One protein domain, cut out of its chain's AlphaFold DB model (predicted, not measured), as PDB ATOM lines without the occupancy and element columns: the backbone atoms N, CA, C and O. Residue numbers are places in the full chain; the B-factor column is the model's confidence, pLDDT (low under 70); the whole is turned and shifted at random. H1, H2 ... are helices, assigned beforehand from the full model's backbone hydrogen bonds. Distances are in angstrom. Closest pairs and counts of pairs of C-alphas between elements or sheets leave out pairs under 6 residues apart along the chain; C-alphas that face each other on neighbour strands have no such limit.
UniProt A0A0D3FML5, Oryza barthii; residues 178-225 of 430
ATOM      1  N   HIS A 178      82.393  56.849   6.689       94.81
ATOM      2  CA  HIS A 178      82.830  55.940   7.753       94.81
ATOM      3  C   HIS A 178      83.634  54.740   7.229       94.81
ATOM      4  O   HIS A 178      84.221  53.998   8.018       94.81
ATOM      5  N   LEU A 179      83.687  54.521   5.909       93.19
ATOM      6  CA  LEU A 179      84.416  53.390   5.325       93.19
ATOM      7  C   LEU A 179      85.920  53.420   5.642       93.19
ATOM      8  O   LEU A 179      86.442  52.370   6.022       93.19
ATOM      9  N   PRO A 180      86.623  54.569   5.601       89.94
ATOM     10  CA  PRO A 180      88.022  54.621   6.016       89.94
ATOM     11  C   PRO A 180      88.261  54.164   7.459       89.94
ATOM     12  O   PRO A 180      89.323  53.622   7.750       89.94
ATOM     13  N   TYR A 181      87.289  54.320   8.365       93.25
ATOM     14  CA  TYR A 181      87.413  53.823   9.741       93.25
ATOM     15  C   TYR A 181      87.386  52.296   9.806       93.25
ATOM     16  O   TYR A 181      88.127  51.709  10.591       93.25
ATOM     17  N   ILE A 182      86.574  51.653   8.959       86.81
ATOM     18  CA  ILE A 182      86.553  50.192   8.809       86.81
ATOM     19  C   ILE A 182      87.866  49.706   8.184       86.81
ATOM     20  O   ILE A 182      88.435  48.724   8.650       86.81
ATOM     21  N   GLU A 183      88.361  50.396   7.152       84.31
ATOM     22  CA  GLU A 183      89.615  50.043   6.470       84.31
ATOM     23  C   GLU A 183      90.844  50.178   7.379       84.31
ATOM     24  O   GLU A 183      91.761  49.366   7.292       84.31
ATOM     25  N   HIS A 184      90.867  51.187   8.252       82.38
ATOM     26  CA  HIS A 184      92.039  51.551   9.052       82.38
ATOM     27  C   HIS A 184      91.907  51.230  10.543       82.38
ATOM     28  O   HIS A 184      92.664  51.762  11.354       82.38
ATOM     29  N   TRP A 185      90.974  50.360  10.933       83.75
ATOM     30  CA  TRP A 185      90.770  50.011  12.339       83.75
ATOM     31  C   TRP A 185      92.014  49.407  13.011       83.75
ATOM     32  O   TRP A 185      92.360  49.807  14.126       83.75
ATOM     33  N   ASP A 186      92.735  48.518  12.327       71.06
ATOM     34  CA  ASP A 186      93.986  47.946  12.846       71.06
ATOM     35  C   ASP A 186      95.073  49.019  12.991       71.06
ATOM     36  O   ASP A 186      95.768  49.089  14.004       71.06
ATOM     37  N   THR A 187      95.153  49.933  12.021       74.06
ATOM     38  CA  THR A 187      96.067  51.080  12.044       74.06
ATOM     39  C   THR A 187      95.772  52.024  13.213       74.06
ATOM     40  O   THR A 187      96.689  52.437  13.920       74.06
ATOM     41  N   MET A 188      94.493  52.338  13.462       80.75
ATOM     42  CA  MET A 188      94.074  53.115  14.633       80.75
ATOM     43  C   MET A 188      94.445  52.398  15.931       80.75
ATOM     44  O   MET A 188      94.979  53.019  16.846       80.75
ATOM     45  N   SER A 189      94.186  51.091  16.005       75.06
ATOM     46  CA  SER A 189      94.489  50.278  17.184       75.06
ATOM     47  C   SER A 189      95.976  50.308  17.517       75.06
ATOM     48  O   SER A 189      96.339  50.576  18.662       75.06
ATOM     49  N   PHE A 190      96.831  50.131  16.509       70.56
ATOM     50  CA  PHE A 190      98.277  50.226  16.655       70.56
ATOM     51  C   PHE A 190      98.718  51.596  17.188       70.56
ATOM     52  O   PHE A 190      99.401  51.665  18.212       70.56
ATOM     53  N   GLU A 191      98.304  52.686  16.538       72.56
ATOM     54  CA  GLU A 191      98.762  54.032  16.903       72.56
ATOM     55  C   GLU A 191      98.250  54.469  18.276       72.56
ATOM     56  O   GLU A 191      98.972  55.106  19.040       72.56
ATOM     57  N   VAL A 192      97.035  54.064  18.654       79.94
ATOM     58  CA  VAL A 192      96.501  54.334  19.993       79.94
ATOM     59  C   VAL A 192      97.258  53.549  21.064       79.94
ATOM     60  O   VAL A 192      97.562  54.101  22.122       79.94
ATOM     61  N   LEU A 193      97.582  52.275  20.821       71.31
ATOM     62  CA  LEU A 193      98.378  51.481  21.761       71.31
ATOM     63  C   LEU A 193      99.811  52.018  21.885       71.31
ATOM     64  O   LEU A 193     100.339  52.062  22.998       71.31
ATOM     65  N   ARG A 194     100.415  52.478  20.782       72.00
ATOM     66  CA  ARG A 194     101.711  53.172  20.787       72.00
ATOM     67  C   ARG A 194     101.632  54.457  21.604       72.00
ATOM     68  O   ARG A 194     102.392  54.597  22.556       72.00
ATOM     69  N   TRP A 195     100.677  55.334  21.301       80.31
ATOM     70  CA  TRP A 195     100.473  56.593  22.018       80.31
ATOM     71  C   TRP A 195     100.255  56.387  23.518       80.31
ATOM     72  O   TRP A 195     100.838  57.102  24.322       80.31
ATOM     73  N   ARG A 196      99.492  55.368  23.937       70.75
ATOM     74  CA  ARG A 196      99.326  55.052  25.371       70.75
ATOM     75  C   ARG A 196     100.639  54.704  26.071       70.75
ATOM     76  O   ARG A 196     100.730  54.865  27.283       70.75
ATOM     77  N   ARG A 197     101.617  54.177  25.335       65.75
ATOM     78  CA  ARG A 197     102.927  53.794  25.867       65.75
ATOM     79  C   ARG A 197     103.940  54.933  25.830       65.75
ATOM     80  O   ARG A 197     104.774  54.999  26.722       65.75
ATOM     81  N   THR A 198     103.915  55.756  24.783       59.94
ATOM     82  CA  THR A 198     104.939  56.787  24.530       59.94
ATOM     83  C   THR A 198     104.476  58.189  24.914       59.94
ATOM     84  O   THR A 198     105.298  59.066  25.117       59.94
ATOM     85  N   GLY A 199     103.166  58.419  24.996       74.75
ATOM     86  CA  GLY A 199     102.566  59.747  25.118       74.75
ATOM     87  C   GLY A 199     102.500  60.527  23.798       74.75
ATOM     88  O   GLY A 199     101.849  61.570  23.743       74.75
ATOM     89  N   GLU A 200     103.103  60.014  22.723       70.56
ATOM     90  CA  GLU A 200     103.315  60.743  21.467       70.56
ATOM     91  C   GLU A 200     102.428  60.216  20.330       70.56
ATOM     92  O   GLU A 200     102.344  59.011  20.079       70.56
ATOM     93  N   TRP A 201     101.748  61.134  19.635       79.12
ATOM     94  CA  TRP A 201     100.921  60.852  18.456       79.12
ATOM     95  C   TRP A 201     101.647  61.283  17.176       79.12
ATOM     96  O   TRP A 201     101.266  62.225  16.488       79.12
ATOM     97  N   ASP A 202     102.741  60.597  16.890       73.12
ATOM     98  CA  ASP A 202     103.656  60.867  15.775       73.12
ATOM     99  C   ASP A 202     104.137  59.567  15.104       73.12
ATOM    100  O   ASP A 202     105.177  59.514  14.452       73.12
ATOM    101  N   GLY A 203     103.398  58.478  15.314       54.53
ATOM    102  CA  GLY A 203     103.815  57.156  14.882       54.53
ATOM    103  C   GLY A 203     103.731  56.955  13.373       54.53
ATOM    104  O   GLY A 203     103.169  57.786  12.648       54.53
ATOM    105  N   PRO A 204     104.296  55.840  12.887       50.06
ATOM    106  CA  PRO A 204     104.541  55.598  11.466       50.06
ATOM    107  C   PRO A 204     103.282  55.661  10.593       50.06
ATOM    108  O   PRO A 204     103.378  55.929   9.396       50.06
ATOM    109  N   PHE A 205     102.097  55.446  11.165       61.66
ATOM    110  CA  PHE A 205     100.838  55.458  10.436       61.66
ATOM    111  C   PHE A 205      99.954  56.676  10.721       61.66
ATOM    112  O   PHE A 205      98.888  56.801  10.114       61.66
ATOM    113  N   THR A 206     100.383  57.610  11.574       67.25
ATOM    114  CA  THR A 206      99.608  58.826  11.889       67.25
ATOM    115  C   THR A 206      99.314  59.671  10.647       67.25
ATOM    116  O   THR A 206      98.195  60.155  10.483       67.25
ATOM    117  N   GLU A 207     100.253  59.765   9.701       67.81
ATOM    118  CA  GLU A 207     100.042  60.481   8.438       67.81
ATOM    119  C   GLU A 207      99.044  59.770   7.509       67.81
ATOM    120  O   GLU A 207      98.245  60.415   6.823       67.81
ATOM    121  N   VAL A 208      99.044  58.433   7.506       68.81
ATOM    122  CA  VAL A 208      98.061  57.639   6.754       68.81
ATOM    123  C   VAL A 208      96.668  57.851   7.339       68.81
ATOM    124  O   VAL A 208      95.733  58.139   6.588       68.81
ATOM    125  N   LEU A 209      96.539  57.782   8.667       75.12
ATOM    126  CA  LEU A 209      95.293  58.049   9.385       75.12
ATOM    127  C   LEU A 209      94.791  59.479   9.133       75.12
ATOM    128  O   LEU A 209      93.609  59.670   8.845       75.12
ATOM    129  N   ARG A 210      95.691  60.469   9.122       85.19
ATOM    130  CA  ARG A 210      95.358  61.861   8.805       85.19
ATOM    131  C   ARG A 210      94.820  62.017   7.388       85.19
ATOM    132  O   ARG A 210      93.785  62.649   7.199       85.19
ATOM    133  N   ARG A 211      95.507  61.457   6.385       77.62
ATOM    134  CA  ARG A 211      95.132  61.622   4.970       77.62
ATOM    135  C   ARG A 211      93.905  60.818   4.569       77.62
ATOM    136  O   ARG A 211      93.115  61.299   3.767       77.62
ATOM    137  N   ARG A 212      93.785  59.581   5.057       76.50
ATOM    138  CA  ARG A 212      92.765  58.632   4.585       76.50
ATOM    139  C   ARG A 212      91.527  58.584   5.463       76.50
ATOM    140  O   ARG A 212      90.449  58.351   4.936       76.50
ATOM    141  N   ALA A 213      91.676  58.823   6.763       84.06
ATOM    142  CA  ALA A 213      90.579  58.783   7.728       84.06
ATOM    143  C   ALA A 213      90.326  60.140   8.413       84.06
ATOM    144  O   ALA A 213      89.394  60.262   9.201       84.06
ATOM    145  N   GLY A 214      91.128  61.173   8.134       91.75
ATOM    146  CA  GLY A 214      90.961  62.495   8.747       91.75
ATOM    147  C   GLY A 214      91.348  62.563  10.228       91.75
ATOM    148  O   GLY A 214      91.028  63.559  10.871       91.75
ATOM    149  N   ILE A 215      92.032  61.542  10.757       94.75
ATOM    150  CA  ILE A 215      92.352  61.404  12.184       94.75
ATOM    151  C   ILE A 215      93.703  62.055  12.478       94.75
ATOM    152  O   ILE A 215      94.739  61.630  11.966       94.75
ATOM    153  N   ARG A 216      93.696  63.086  13.318       93.38
ATOM    154  CA  ARG A 216      94.850  63.946  13.623       93.38
ATOM    155  C   ARG A 216      95.410  63.746  15.023       93.38
ATOM    156  O   ARG A 216      96.495  64.244  15.303       93.38
ATOM    157  N   SER A 217      94.694  63.044  15.897       94.75
ATOM    158  CA  SER A 217      95.111  62.841  17.284       94.75
ATOM    159  C   SER A 217      94.654  61.497  17.849       94.75
ATOM    160  O   SER A 217      93.699  60.886  17.366       94.75
ATOM    161  N   ALA A 218      95.295  61.078  18.942       90.81
ATOM    162  CA  ALA A 218      94.886  59.899  19.702       90.81
ATOM    163  C   ALA A 218      93.471  60.031  20.272       90.81
ATOM    164  O   ALA A 218      92.735  59.049  20.344       90.81
ATOM    165  N   GLY A 219      93.085  61.250  20.664       94.38
ATOM    166  CA  GLY A 219      91.746  61.547  21.164       94.38
ATOM    167  C   GLY A 219      90.676  61.295  20.104       94.38
ATOM    168  O   GLY A 219      89.681  60.639  20.391       94.38
ATOM    169  N   GLU A 220      90.915  61.735  18.865       96.56
ATOM    170  CA  GLU A 220      90.026  61.452  17.732       96.56
ATOM    171  C   GLU A 220      89.958  59.948  17.433       96.56
ATOM    172  O   GLU A 220      88.868  59.392  17.291       96.56
ATOM    173  N   ALA A 221      91.103  59.258  17.422       92.00
ATOM    174  CA  ALA A 221      91.140  57.813  17.215       92.00
ATOM    175  C   ALA A 221      90.362  57.045  18.299       92.00
ATOM    176  O   ALA A 221      89.630  56.118  17.978       92.00
ATOM    177  N   LEU A 222      90.458  57.450  19.570       90.12
ATOM    178  CA  LEU A 222      89.701  56.870  20.691       90.12
ATOM    179  C   LEU A 222      88.219  57.271  20.706       90.12
ATOM    180  O   LEU A 222      87.381  56.565  21.283       90.12
ATOM    181  N   ALA A 223      87.867  58.407  20.104       91.81
ATOM    182  CA  ALA A 223      86.474  58.776  19.886       91.81
ATOM    183  C   ALA A 223      85.818  57.804  18.894       91.81
ATOM    184  O   ALA A 223      84.698  57.363  19.143       91.81
ATOM    185  N   ILE A 224      86.556  57.405  17.854       94.25
ATOM    186  CA  ILE A 224      86.093  56.515  16.785       94.25
ATOM    187  C   ILE A 224      86.202  55.035  17.178       94.25
ATOM    188  O   ILE A 224      85.209  54.315  17.119       94.25
ATOM    189  N   ALA A 225      87.380  54.552  17.574       88.00
ATOM    190  CA  ALA A 225      87.648  53.144  17.857       88.00
ATOM    191  C   ALA A 225      87.472  52.832  19.353       88.00
ATOM    192  O   ALA A 225      88.272  53.245  20.196       88.00
TER     193      ALA A 225
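This is residues 178 to 225 of the 430 residues of a protein of Oryza barthii (UniProt A0A0D3FML5). The long helix H2 makes one side of a small elongated body, with short H1 just before it; the chain then folds back through H3, and H4 packs on H2. The printed part has 48 residues with four named helices, H1 to H4, and no named strand: all helix. It is compact, with a radius of gyration of the C-alphas of 9.3 A, spanning 28 by 17 by 15 A.

H1, residues 178 to 183, begins at C-alpha (82.830, 55.940, 7.753). H2, residues 185 to 198, is 19.9 A long. H3 is residues 206 to 213; H4, residues 218 to 224, ends at C-alpha (86.093, 56.515, 16.785).

H1 and H2 meet only through their link. H1 only just touches H3, with 3 pairs of C-alphas within 8 A, the closest Pro 180 and Ala 213 at 5.2 A. H2 and H3, a helical hairpin, only just touch, with 3 such pairs, through residues 187 to 191 of H2 alone; the closest C-alphas are Glu 191 and Thr 206, 7.0 A. H2 touches H4, closest C-alphas Val 192 and Ala 218, 5.8 A, opposite ways at a shallow tilt of 34 degrees, only just short of steep. H3 and H4 are apart. In H1, H2, H3 and H4 every O i to N i+4 pair is within hydrogen-bond range.

The printed part has no cut and no long link. Residues 197 to 198 and 203 to 208 have pLDDT under 70.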